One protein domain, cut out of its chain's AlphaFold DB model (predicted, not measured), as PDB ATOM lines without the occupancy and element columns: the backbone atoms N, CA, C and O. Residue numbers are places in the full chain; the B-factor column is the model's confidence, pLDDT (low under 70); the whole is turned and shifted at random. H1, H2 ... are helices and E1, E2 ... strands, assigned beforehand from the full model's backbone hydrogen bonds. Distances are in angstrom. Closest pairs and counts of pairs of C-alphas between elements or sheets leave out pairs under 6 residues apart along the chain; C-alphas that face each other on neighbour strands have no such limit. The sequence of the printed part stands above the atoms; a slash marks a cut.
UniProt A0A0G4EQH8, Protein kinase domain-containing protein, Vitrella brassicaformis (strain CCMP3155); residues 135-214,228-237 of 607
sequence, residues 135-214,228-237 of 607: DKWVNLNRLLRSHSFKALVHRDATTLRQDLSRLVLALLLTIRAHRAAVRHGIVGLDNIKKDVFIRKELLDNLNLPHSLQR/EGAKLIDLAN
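This is residues 135 to 214 and 228 to 237 of the 607 residues of the protein "Protein kinase domain-containing protein" of Vitrella brassicaformis (strain CCMP3155) (UniProt A0A0G4EQH8). One long helix, H3, makes the longest axis and crosses over one face of a small three-stranded antiparallel sheet, while the short H4 packs on H3 just after E3. E2 folds back at the end of H3, and the short H5 touches no helix. The printed part has 90 residues, with named elements in the order E1, H1, H2, H3, E2, E3, H4, H5, E4. The sheet order is E1, E3, E4, the class is mixed helices and strands, and these two layers have H3 on one face. The whole is compact, with a radius of gyration of the C-alphas of 13.7 A and spans of 43 by 30 by 21 A.

E1, residues 137 to 139, is an edge strand antiparallel to the inner strand E3, residues 196 to 199; N 138 and O 198 are 2.8 A apart, within hydrogen-bond range. H1, residues 140 to 146, only grazes the sheet with its residues 140 to 143. H3, residues 157 to 183, only just touches H1, with 3 pairs of C-alphas within 8 A, through its residues 167 to 170 alone; the closest C-alphas, of Leu 140 and Ala 170, are 7.4 A apart. Their tilt is shallow, 17 degrees, opposite ways. H2, residues 149 to 152, is close to H3 but not clearly touching, with the C-alphas of Leu 152 and Leu 160 closest at 6.3 A. E4, residues 230 to 232, is the other edge strand, antiparallel to E3, with N 197 and O 231 within hydrogen-bond range at 2.8 A. H3 lies over E3 and E4 at a height over the sheet of 9.8 A, slantwise to the strands, at 52 degrees to E4 on the local plane. H4, residues 200 to 204, touches H3 at its residues 166 to 170 alone; the C-alphas of Arg 166 and Leu 203 are closest, 5.3 A apart. Every O i to N i+4 pair is within hydrogen-bond range in H1, H3 and H4.

E1 begins at C-alpha 137 (122.945, 91.386, 116.869). H1 is 9.9 A long and H3, from C-alpha 157 (124.243, 116.778, 122.066), is 39.1 A. E2, residues 186 to 188, pairs with no named strand. E3 is 10.2 A long. H5, residues 210 to 213, and H2 are too short for an O i to N i+4 pair. E4 ends at C-alpha 232 (115.370, 85.925, 124.001).

The C-alphas farthest apart, of Asp 156 and Gly 185, are 43.3 A apart. Residues 215 to 227 are not printed; C-alphas 214 and 228 are 13.4 A apart across the cut. Of the links printed whole, E2 to E3 is short and the others are tight. Mean pLDDT of the printed part is 77.5; 18 residues are under 70, among them 188 to 193 and 208 to 214.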
ATOM      1  N   ASP A 135     127.975  91.183 114.552       89.38
ATOM      2  CA  ASP A 135     127.786  92.073 113.404       89.38
ATOM      3  C   ASP A 135     126.300  92.372 113.152       89.38
ATOM      4  O   ASP A 135     125.960  93.488 112.763       89.38
ATOM      5  N   LYS A 136     125.412  91.409 113.431       91.31
ATOM      6  CA  LYS A 136     123.962  91.508 113.186       91.31
ATOM      7  C   LYS A 136     123.153  91.776 114.446       91.31
ATOM      8  O   LYS A 136     122.079  92.373 114.368       91.31
ATOM      9  N   TRP A 137     123.646  91.337 115.596       94.00
ATOM     10  CA  TRP A 137     122.945  91.386 116.869       94.00
ATOM     11  C   TRP A 137     123.793  92.068 117.939       94.00
ATOM     12  O   TRP A 137     124.998  91.849 118.040       94.00
ATOM     13  N   VAL A 138     123.147  92.862 118.787       93.50
ATOM     14  CA  VAL A 138     123.744  93.437 119.988       93.50
ATOM     15  C   VAL A 138     123.071  92.852 121.221       93.50
ATOM     16  O   VAL A 138     121.849  92.797 121.319       93.50
ATOM     17  N   ASN A 139     123.872  92.414 122.184       91.56
ATOM     18  CA  ASN A 139     123.371  92.019 123.493       91.56
ATOM     19  C   ASN A 139     122.872  93.261 124.260       91.56
ATOM     20  O   ASN A 139     123.613  94.244 124.367       91.56
ATOM     21  N   LEU A 140     121.653  93.223 124.811       87.38
ATOM     22  CA  LEU A 140     121.045  94.369 125.498       87.38
ATOM     23  C   LEU A 140     121.889  94.826 126.697       87.38
ATOM     24  O   LEU A 140     122.153  96.016 126.834       87.38
ATOM     25  N   ASN A 141     122.378  93.918 127.542       83.56
ATOM     26  CA  ASN A 141     123.232  94.289 128.675       83.56
ATOM     27  C   ASN A 141     124.522  94.989 128.210       83.56
ATOM     28  O   ASN A 141     124.948  95.975 128.816       83.56
ATOM     29  N   ARG A 142     125.127  94.537 127.105       86.75
ATOM     30  CA  ARG A 142     126.277  95.231 126.502       86.75
ATOM     31  C   ARG A 142     125.901  96.626 125.994       86.75
ATOM     32  O   ARG A 142     126.663  97.560 126.239       86.75
ATOM     33  N   LEU A 143     124.745  96.766 125.341       87.75
ATOM     34  CA  LEU A 143     124.222  98.050 124.866       87.75
ATOM     35  C   LEU A 143     123.991  99.022 126.031       87.75
ATOM     36  O   LEU A 143     124.501 100.139 126.014       87.75
ATOM     37  N   LEU A 144     123.295  98.587 127.081       80.50
ATOM     38  CA  LEU A 144     123.019  99.414 128.254       80.50
ATOM     39  C   LEU A 144     124.307  99.867 128.959       80.50
ATOM     40  O   LEU A 144     124.396 101.003 129.414       80.50
ATOM     41  N   ARG A 145     125.337  99.013 129.022       79.75
ATOM     42  CA  ARG A 145     126.644  99.383 129.594       79.75
ATOM     43  C   ARG A 145     127.368 100.438 128.761       79.75
ATOM     44  O   ARG A 145     127.901 101.391 129.336       79.75
ATOM     45  N   SER A 146     127.382 100.292 127.432       81.75
ATOM     46  CA  SER A 146     128.011 101.279 126.543       81.75
ATOM     47  C   SER A 146     127.266 102.616 126.507       81.75
ATOM     48  O   SER A 146     127.867 103.626 126.154       81.75
ATOM     49  N   HIS A 147     126.005 102.627 126.945       80.25
ATOM     50  CA  HIS A 147     125.148 103.806 127.069       80.25
ATOM     51  C   HIS A 147     124.802 104.118 128.537       80.25
ATOM     52  O   HIS A 147     123.756 104.689 128.839       80.25
ATOM     53  N   SER A 148     125.666 103.725 129.479       74.12
ATOM     54  CA  SER A 148     125.493 104.087 130.889       74.12
ATOM     55  C   SER A 148     125.558 105.605 131.069       74.12
ATOM     56  O   SER A 148     126.215 106.292 130.289       74.12
ATOM     57  N   PHE A 149     124.955 106.142 132.135       64.06
ATOM     58  CA  PHE A 149     124.989 107.585 132.410       64.06
ATOM     59  C   PHE A 149     126.414 108.166 132.351       64.06
ATOM     60  O   PHE A 149     126.648 109.178 131.700       64.06
ATOM     61  N   LYS A 150     127.398 107.458 132.924       68.75
ATOM     62  CA  LYS A 150     128.819 107.831 132.845       68.75
ATOM     63  C   LYS A 150     129.325 107.949 131.399       68.75
ATOM     64  O   LYS A 150     130.127 108.827 131.114       68.75
ATOM     65  N   ALA A 151     128.895 107.061 130.507       72.50
ATOM     66  CA  ALA A 151     129.269 107.105 129.096       72.50
ATOM     67  C   ALA A 151     128.526 108.212 128.328       72.50
ATOM     68  O   ALA A 151     129.097 108.799 127.413       72.50
ATOM     69  N   LEU A 152     127.278 108.507 128.707       73.25
ATOM     70  CA  LEU A 152     126.428 109.498 128.041       73.25
ATOM     71  C   LEU A 152     126.811 110.947 128.370       73.25
ATOM     72  O   LEU A 152     126.744 111.795 127.488       73.25
ATOM     73  N   VAL A 153     127.253 111.235 129.598       70.69
ATOM     74  CA  VAL A 153     127.608 112.603 130.041       70.69
ATOM     75  C   VAL A 153     128.739 113.224 129.212       70.69
ATOM     76  O   VAL A 153     128.821 114.439 129.099       70.69
ATOM     77  N   HIS A 154     129.597 112.406 128.604       78.19
ATOM     78  CA  HIS A 154     130.720 112.877 127.790       78.19
ATOM     79  C   HIS A 154     130.397 112.992 126.292       78.19
ATOM     80  O   HIS A 154     131.301 113.228 125.493       78.19
ATOM     81  N   ARG A 155     129.140 112.774 125.885       76.38
ATOM     82  CA  ARG A 155     128.718 112.870 124.483       76.38
ATOM     83  C   ARG A 155     128.326 114.301 124.139       76.38
ATOM     84  O   ARG A 155     127.729 114.999 124.953       76.38
ATOM     85  N   ASP A 156     128.605 114.714 122.906       86.62
ATOM     86  CA  ASP A 156     127.977 115.911 122.353       86.62
ATOM     87  C   ASP A 156     126.453 115.712 122.224       86.62
ATOM     88  O   ASP A 156     125.950 114.587 122.239       86.62
ATOM     89  N   ALA A 157     125.706 116.808 122.083       68.00
ATOM     90  CA  ALA A 157     124.243 116.778 122.066       68.00
ATOM     91  C   ALA A 157     123.653 115.909 120.938       68.00
ATOM     92  O   ALA A 157     122.616 115.267 121.132       68.00
ATOM     93  N   THR A 158     124.302 115.863 119.773       76.25
ATOM     94  CA  THR A 158     123.829 115.099 118.611       76.25
ATOM     95  C   THR A 158     124.010 113.607 118.852       76.25
ATOM     96  O   THR A 158     123.057 112.834 118.709       76.25
ATOM     97  N   THR A 159     125.204 113.209 119.292       80.44
ATOM     98  CA  THR A 159     125.519 111.825 119.655       80.44
ATOM     99  C   THR A 159     124.651 111.357 120.821       80.44
ATOM    100  O   THR A 159     124.076 110.273 120.763       80.44
ATOM    101  N   LEU A 160     124.472 112.200 121.845       74.19
ATOM    102  CA  LEU A 160     123.611 111.911 122.993       74.19
ATOM    103  C   LEU A 160     122.167 111.632 122.562       74.19
ATOM    104  O   LEU A 160     121.567 110.659 123.015       74.19
ATOM    105  N   ARG A 161     121.606 112.458 121.670       71.75
ATOM    106  CA  ARG A 161     120.246 112.260 121.154       71.75
ATOM    107  C   ARG A 161     120.110 110.920 120.430       71.75
ATOM    108  O   ARG A 161     119.158 110.193 120.699       71.75
ATOM    109  N   GLN A 162     121.053 110.584 119.550       79.31
ATOM    110  CA  GLN A 162     121.043 109.305 118.831       79.31
ATOM    111  C   GLN A 162     121.150 108.113 119.787       79.31
ATOM    112  O   GLN A 162     120.377 107.162 119.675       79.31
ATOM    113  N   ASP A 163     122.064 108.182 120.750       78.88
ATOM    114  CA  ASP A 163     122.278 107.143 121.757       78.88
ATOM    115  C   ASP A 163     121.030 106.938 122.635       78.88
ATOM    116  O   ASP A 163     120.638 105.800 122.907       78.88
ATOM    117  N   LEU A 164     120.337 108.016 123.015       75.19
ATOM    118  CA  LEU A 164     119.058 107.929 123.725       75.19
ATOM    119  C   LEU A 164     117.951 107.317 122.854       75.19
ATOM    120  O   LEU A 164     117.194 106.478 123.341       75.19
ATOM    121  N   SER A 165     117.867 107.671 121.569       77.50
ATOM    122  CA  SER A 165     116.907 107.051 120.643       77.50
ATOM    123  C   SER A 165     117.167 105.551 120.462       77.50
ATOM    124  O   SER A 165     116.216 104.765 120.485       77.50
ATOM    125  N   ARG A 166     118.438 105.134 120.361       83.06
ATOM    126  CA  ARG A 166     118.832 103.713 120.325       83.06
ATOM    127  C   ARG A 166     118.391 102.985 121.580       83.06
ATOM    128  O   ARG A 166     117.850 101.886 121.485       83.06
ATOM    129  N   LEU A 167     118.601 103.600 122.744       79.56
ATOM    130  CA  LEU A 167     118.146 103.046 124.011       79.56
ATOM    131  C   LEU A 167     116.632 102.861 124.007       79.56
ATOM    132  O   LEU A 167     116.182 101.739 124.193       79.56
ATOM    133  N   VAL A 168     115.849 103.903 123.723       76.00
ATOM    134  CA  VAL A 168     114.377 103.811 123.701       76.00
ATOM    135  C   VAL A 168     113.894 102.710 122.754       76.00
ATOM    136  O   VAL A 168     113.071 101.882 123.151       76.00
ATOM    137  N   LEU A 169     114.443 102.639 121.537       78.88
ATOM    138  CA  LEU A 169     114.112 101.583 120.580       78.88
ATOM    139  C   LEU A 169     114.460 100.190 121.122       78.88
ATOM    140  O   LEU A 169     113.641  99.273 121.038       78.88
ATOM    141  N   ALA A 170     115.639 100.032 121.723       83.12
ATOM    142  CA  ALA A 170     116.047  98.780 122.342       83.12
ATOM    143  C   ALA A 170     115.074  98.336 123.443       83.12
ATOM    144  O   ALA A 170     114.660  97.176 123.451       83.12
ATOM    145  N   LEU A 171     114.648  99.255 124.321       77.19
ATOM    146  CA  LEU A 171     113.687  98.956 125.388       77.19
ATOM    147  C   LEU A 171     112.352  98.454 124.816       77.19
ATOM    148  O   LEU A 171     111.804  97.457 125.289       77.19
ATOM    149  N   LEU A 172     111.844  99.110 123.769       73.25
ATOM    150  CA  LEU A 172     110.591  98.732 123.107       73.25
ATOM    151  C   LEU A 172     110.663  97.336 122.479       73.25
ATOM    152  O   LEU A 172     109.725  96.542 122.609       73.25
ATOM    153  N   LEU A 173     111.779  97.021 121.821       80.50
ATOM    154  CA  LEU A 173     112.015  95.708 121.222       80.50
ATOM    155  C   LEU A 173     112.118  94.612 122.295       80.50
ATOM    156  O   LEU A 173     111.522  93.543 122.143       80.50
ATOM    157  N   THR A 174     112.782  94.891 123.417       81.56
ATOM    158  CA  THR A 174     112.852  93.978 124.569       81.56
ATOM    159  C   THR A 174     111.484  93.718 125.184       81.56
ATOM    160  O   THR A 174     111.106  92.561 125.379       81.56
ATOM    161  N   ILE A 175     110.705  94.775 125.426       74.00
ATOM    162  CA  ILE A 175     109.323  94.669 125.903       74.00
ATOM    163  C   ILE A 175     108.520  93.737 124.993       74.00
ATOM    164  O   ILE A 175     107.829  92.840 125.475       74.00
ATOM    165  N   ARG A 176     108.638  93.895 123.672       75.00
ATOM    166  CA  ARG A 176     107.942  93.031 122.715       75.00
ATOM    167  C   ARG A 176     108.369  91.574 122.789       75.00
ATOM    168  O   ARG A 176     107.491  90.712 122.768       75.00
ATOM    169  N   ALA A 177     109.665  91.294 122.893       78.12
ATOM    170  CA  ALA A 177     110.151  89.924 123.027       78.12
ATOM    171  C   ALA A 177     109.566  89.248 124.279       78.12
ATOM    172  O   ALA A 177     109.062  88.128 124.190       78.12
ATOM    173  N   HIS A 178     109.509  89.954 125.412       75.75
ATOM    174  CA  HIS A 178     108.886  89.432 126.632       75.75
ATOM    175  C   HIS A 178     107.364  89.299 126.535       75.75
ATOM    176  O   HIS A 178     106.826  88.287 126.980       75.75
ATOM    177  N   ARG A 179     106.654  90.251 125.912       72.69
ATOM    178  CA  ARG A 179     105.208  90.108 125.634       72.69
ATOM    179  C   ARG A 179     104.942  88.865 124.789       72.69
ATOM    180  O   ARG A 179     104.018  88.103 125.065       72.69
ATOM    181  N   ALA A 180     105.770  88.632 123.773       74.25
ATOM    182  CA  ALA A 180     105.679  87.433 122.960       74.25
ATOM    183  C   ALA A 180     105.965  86.175 123.797       74.25
ATOM    184  O   ALA A 180     105.207  85.213 123.704       74.25
ATOM    185  N   ALA A 181     106.958  86.205 124.693       74.75
ATOM    186  CA  ALA A 181     107.219  85.090 125.596       74.75
ATOM    187  C   ALA A 181     106.036  84.756 126.509       74.75
ATOM    188  O   ALA A 181     105.621  83.600 126.571       74.75
ATOM    189  N   VAL A 182     105.412  85.772 127.108       70.31
ATOM    190  CA  VAL A 182     104.203  85.613 127.931       70.31
ATOM    191  C   VAL A 182     103.066  84.989 127.119       70.31
ATOM    192  O   VAL A 182     102.381  84.093 127.606       70.31
ATOM    193  N   ARG A 183     102.888  85.389 125.852       70.94
ATOM    194  CA  ARG A 183     101.883  84.787 124.951       70.94
ATOM    195  C   ARG A 183     102.170  83.327 124.613       70.94
ATOM    196  O   ARG A 183     101.231  82.570 124.386       70.94
ATOM    197  N   HIS A 184     103.441  82.939 124.604       71.06
ATOM    198  CA  HIS A 184     103.873  81.544 124.500       71.06
ATOM    199  C   HIS A 184     103.842  80.805 125.843       71.06
ATOM    200  O   HIS A 184     104.284  79.663 125.927       71.06
ATOM    201  N   GLY A 185     103.293  81.436 126.881       70.25
ATOM    202  CA  GLY A 185     103.166  80.855 128.202       70.25
ATOM    203  C   GLY A 185     104.498  80.769 128.936       70.25
ATOM    204  O   GLY A 185     104.724  79.800 129.643       70.25
ATOM    205  N   ILE A 186     105.402  81.734 128.752       72.12
ATOM    206  CA  ILE A 186     106.705  81.754 129.424       72.12
ATOM    207  C   ILE A 186     106.960  83.112 130.075       72.12
ATOM    208  O   ILE A 186     106.818  84.155 129.440       72.12
ATOM    209  N   VAL A 187     107.414  83.093 131.329       70.88
ATOM    210  CA  VAL A 187     107.970  84.266 132.021       70.88
ATOM    211  C   VAL A 187     109.432  84.004 132.328       70.88
ATOM    212  O   VAL A 187     109.746  83.106 133.099       70.88
ATOM    213  N   GLY A 188     110.334  84.782 131.730       66.69
ATOM    214  CA  GLY A 188     111.744  84.779 132.123       66.69
ATOM    215  C   GLY A 188     111.901  85.306 133.547       66.69
ATOM    216  O   GLY A 188     111.315  86.336 133.880       66.69
ATOM    217  N   LEU A 189     112.662  84.592 134.373       59.56
ATOM    218  CA  LEU A 189     112.922  84.943 135.767       59.56
ATOM    219  C   LEU A 189     114.328  85.457 136.008       59.56
ATOM    220  O   LEU A 189     114.551  86.153 136.983       59.56
ATOM    221  N   ASP A 190     115.296  85.130 135.168       63.81
ATOM    222  CA  ASP A 190     116.651  85.630 135.363       63.81
ATOM    223  C   ASP A 190     117.017  86.668 134.306       63.81
ATOM    224  O   ASP A 190     116.509  86.648 133.187       63.81
ATOM    225  N   ASN A 191     117.877  87.600 134.723       60.94
ATOM    226  CA  ASN A 191     118.701  88.471 133.893       60.94
ATOM    227  C   ASN A 191     118.077  88.923 132.563       60.94
ATOM    228  O   ASN A 191     118.727  88.908 131.519       60.94
ATOM    229  N   ILE A 192     116.876  89.489 132.653       65.12
ATOM    230  CA  ILE A 192     116.075  90.070 131.568       65.12
ATOM    231  C   ILE A 192     116.913  90.853 130.535       65.12
ATOM    232  O   ILE A 192     116.659  90.813 129.336       65.12
ATOM    233  N   LYS A 193     117.950  91.567 130.982       69.44
ATOM    234  CA  LYS A 193     118.858  92.335 130.116       69.44
ATOM    235  C   LYS A 193     120.012  91.541 129.491       69.44
ATOM    236  O   LYS A 193     120.511  91.950 128.446       69.44
ATOM    237  N   LYS A 194     120.510  90.475 130.127       77.12
ATOM    238  CA  LYS A 194     121.630  89.669 129.597       77.12
ATOM    239  C   LYS A 194     121.158  88.702 128.525       77.12
ATOM    240  O   LYS A 194     121.908  88.448 127.588       77.12
ATOM    241  N   ASP A 195     119.909  88.277 128.631       85.56
ATOM    242  CA  ASP A 195     119.362  87.205 127.814       85.56
ATOM    243  C   ASP A 195     118.546  87.727 126.625       85.56
ATOM    244  O   ASP A 195     117.803  86.993 125.985       85.56
ATOM    245  N   VAL A 196     118.709  89.009 126.280       88.00
ATOM    246  CA  VAL A 196     118.053  89.641 125.131       88.00
ATOM    247  C   VAL A 196     119.093  90.155 124.143       88.00
ATOM    248  O   VAL A 196     119.987  90.932 124.486       88.00
ATOM    249  N   PHE A 197     118.938  89.752 122.888       92.69
ATOM    250  CA  PHE A 197     119.704  90.234 121.746       92.69
ATOM    251  C   PHE A 197     118.802  91.043 120.826       92.69
ATOM    252  O   PHE A 197     117.677  90.646 120.542       92.69
ATOM    253  N   ILE A 198     119.305  92.169 120.336       91.88
ATOM    254  CA  ILE A 198     118.566  93.120 119.510       91.88
ATOM    255  C   ILE A 198     119.266  93.249 118.161       91.88
ATOM    256  O   ILE A 198     120.494  93.283 118.104       91.88
ATOM    257  N   ARG A 199     118.518  93.310 117.059       91.62
ATOM    258  CA  ARG A 199     119.091  93.497 115.723       91.62
ATOM    259  C   ARG A 199     119.779  94.852 115.640       91.62
ATOM    260  O   ARG A 199     119.150  95.891 115.828       91.62
ATOM    261  N   LYS A 200     121.065  94.823 115.307       92.31
ATOM    262  CA  LYS A 200     121.920  96.003 115.230       92.31
ATOM    263  C   LYS A 200     121.440  96.982 114.157       92.31
ATOM    264  O   LYS A 200     121.351  98.167 114.426       92.31
ATOM    265  N   GLU A 201     121.016  96.470 113.002       91.25
ATOM    266  CA  GLU A 201     120.480  97.265 111.888       91.25
ATOM    267  C   GLU A 201     119.316  98.186 112.296       91.25
ATOM    268  O   GLU A 201     119.245  99.328 111.852       91.25
ATOM    269  N   LEU A 202     118.415  97.718 113.168       89.69
ATOM    270  CA  LEU A 202     117.288  98.534 113.634       89.69
ATOM    271  C   LEU A 202     117.764  99.681 114.528       89.69
ATOM    272  O   LEU A 202     117.254 100.792 114.429       89.69
ATOM    273  N   LEU A 203     118.758  99.419 115.378       89.94
ATOM    274  CA  LEU A 203     119.342 100.422 116.265       89.94
ATOM    275  C   LEU A 203     120.197 101.431 115.496       89.94
ATOM    276  O   LEU A 203     120.108 102.628 115.751       89.94
ATOM    277  N   ASP A 204     121.009 100.963 114.552       88.69
ATOM    278  CA  ASP A 204     121.909 101.811 113.772       88.69
ATOM    279  C   ASP A 204     121.116 102.783 112.891       88.69
ATOM    280  O   ASP A 204     121.450 103.967 112.841       88.69
ATOM    281  N   ASN A 205     120.023 102.309 112.284       85.81
ATOM    282  CA  ASN A 205     119.164 103.120 111.422       85.81
ATOM    283  C   ASN A 205     118.043 103.854 112.175       85.81
ATOM    284  O   ASN A 205     117.295 104.603 111.554       85.81
ATOM    285  N   LEU A 206     117.879 103.610 113.483       81.94
ATOM    286  CA  LEU A 206     116.714 104.051 114.268       81.94
ATOM    287  C   LEU A 206     115.371 103.694 113.600       81.94
ATOM    288  O   LEU A 206     114.359 104.372 113.779       81.94
ATOM    289  N   ASN A 207     115.364 102.602 112.836       75.31
ATOM    290  CA  ASN A 207     114.202 102.151 112.093       75.31
ATOM    291  C   ASN A 207     113.285 101.378 113.030       75.31
ATOM    292  O   ASN A 207     113.623 100.295 113.514       75.31
ATOM    293  N   LEU A 208     112.090 101.915 113.245       67.69
ATOM    294  CA  LEU A 208     111.013 101.177 113.881       67.69
ATOM    295  C   LEU A 208     110.482 100.139 112.889       67.69
ATOM    296  O   LEU A 208     110.036 100.536 111.811       67.69
ATOM    297  N   PRO A 209     110.487  98.837 113.228       67.38
ATOM    298  CA  PRO A 209     109.798  97.827 112.440       67.38
ATOM    299  C   PRO A 209     108.371  98.272 112.095       67.38
ATOM    300  O   PRO A 209     107.689  98.856 112.938       67.38
ATOM    301  N   HIS A 210     107.884  97.996 110.884       65.75
ATOM    302  CA  HIS A 210     106.540  98.424 110.462       65.75
ATOM    303  C   HIS A 210     105.435  97.926 111.404       65.75
ATOM    304  O   HIS A 210     104.423  98.604 111.594       65.75
ATOM    305  N   SER A 211     105.646  96.785 112.065       58.88
ATOM    306  CA  SER A 211     104.744  96.284 113.104       58.88
ATOM    307  C   SER A 211     104.669  97.181 114.350       58.88
ATOM    308  O   SER A 211     103.673  97.112 115.068       58.88
ATOM    309  N   LEU A 212     105.696  97.989 114.652       57.50
ATOM    310  CA  LEU A 212     105.699  99.028 115.701       57.50
ATOM    311  C   LEU A 212     105.018 100.326 115.248       57.50
ATOM    312  O   LEU A 212     104.572 101.089 116.097       57.50
ATOM    313  N   GLN A 213     104.917 100.567 113.940       58.00
ATOM    314  CA  GLN A 213     104.376 101.814 113.385       58.00
ATOM    315  C   GLN A 213     102.844 101.813 113.265       58.00
ATOM    316  O   GLN A 213     102.226 102.873 113.299       58.00
ATOM    317  N   ARG A 214     102.206 100.642 113.117       52.06
ATOM    318  CA  ARG A 214     100.741 100.542 113.016       52.06
ATOM    319  C   ARG A 214     100.141 100.134 114.353       52.06
ATOM    320  O   ARG A 214     100.425  99.004 114.731       52.06
ATOM    321  N   GLU A 228     109.979  91.217 115.506       68.12
ATOM    322  CA  GLU A 228     110.855  91.951 114.596       68.12
ATOM    323  C   GLU A 228     111.907  92.745 115.364       68.12
ATOM    324  O   GLU A 228     111.631  93.823 115.877       68.12
ATOM    325  N   GLY A 229     113.116  92.188 115.463       81.88
ATOM    326  CA  GLY A 229     114.248  92.894 116.041       81.88
ATOM    327  C   GLY A 229     114.770  92.441 117.394       81.88
ATOM    328  O   GLY A 229     115.852  92.909 117.728       81.88
ATOM    329  N   ALA A 230     114.111  91.557 118.148       88.50
ATOM    330  CA  ALA A 230     114.651  91.073 119.425       88.50
ATOM    331  C   ALA A 230     114.482  89.563 119.625       88.50
ATOM    332  O   ALA A 230     113.464  88.983 119.255       88.50
ATOM    333  N   LYS A 231     115.494  88.942 120.234       89.50
ATOM    334  CA  LYS A 231     115.523  87.521 120.577       89.50
ATOM    335  C   LYS A 231     115.901  87.311 122.030       89.50
ATOM    336  O   LYS A 231     116.922  87.818 122.486       89.50
ATOM    337  N   LEU A 232     115.085  86.524 122.713       88.12
ATOM    338  CA  LEU A 232     115.370  85.925 124.001       88.12
ATOM    339  C   LEU A 232     116.252  84.696 123.786       88.12
ATOM    340  O   LEU A 232     115.931  83.811 122.982       88.12
ATOM    341  N   ILE A 233     117.362  84.672 124.502       85.50
ATOM    342  CA  ILE A 233     118.210  83.503 124.694       85.50
ATOM    343  C   ILE A 233     117.983  82.970 126.113       85.50
ATOM    344  O   ILE A 233     117.348  83.642 126.908       85.50
ATOM    345  N   ASP A 234     118.461  81.764 126.404       80.69
ATOM    346  CA  ASP A 234     118.458  81.162 127.745       80.69
ATOM    347  C   ASP A 234     117.102  81.163 128.487       80.69
ATOM    348  O   ASP A 234     116.732  82.074 129.223       80.69
ATOM    349  N   LEU A 235     116.350  80.073 128.323       76.25
ATOM    350  CA  LEU A 235     115.095  79.850 129.047       76.25
ATOM    351  C   LEU A 235     115.268  78.913 130.254       76.25
ATOM    352  O   LEU A 235     114.264  78.409 130.775       76.25
ATOM    353  N   ALA A 236     116.502  78.668 130.714       73.88
ATOM    354  CA  ALA A 236     116.766  77.784 131.851       73.88
ATOM    355  C   ALA A 236     116.083  78.287 133.132       73.88
ATOM    356  O   ALA A 236     115.466  77.505 133.851       73.88
ATOM    357  N   ASN A 237     116.103  79.604 133.348       69.50
ATOM    358  CA  ASN A 237     115.479  80.275 134.487       69.50
ATOM    359  C   ASN A 237     114.211  81.009 134.035       69.50
ATOM    360  O   ASN A 237     114.164  82.238 133.967       69.50
TER     361      ASN A 237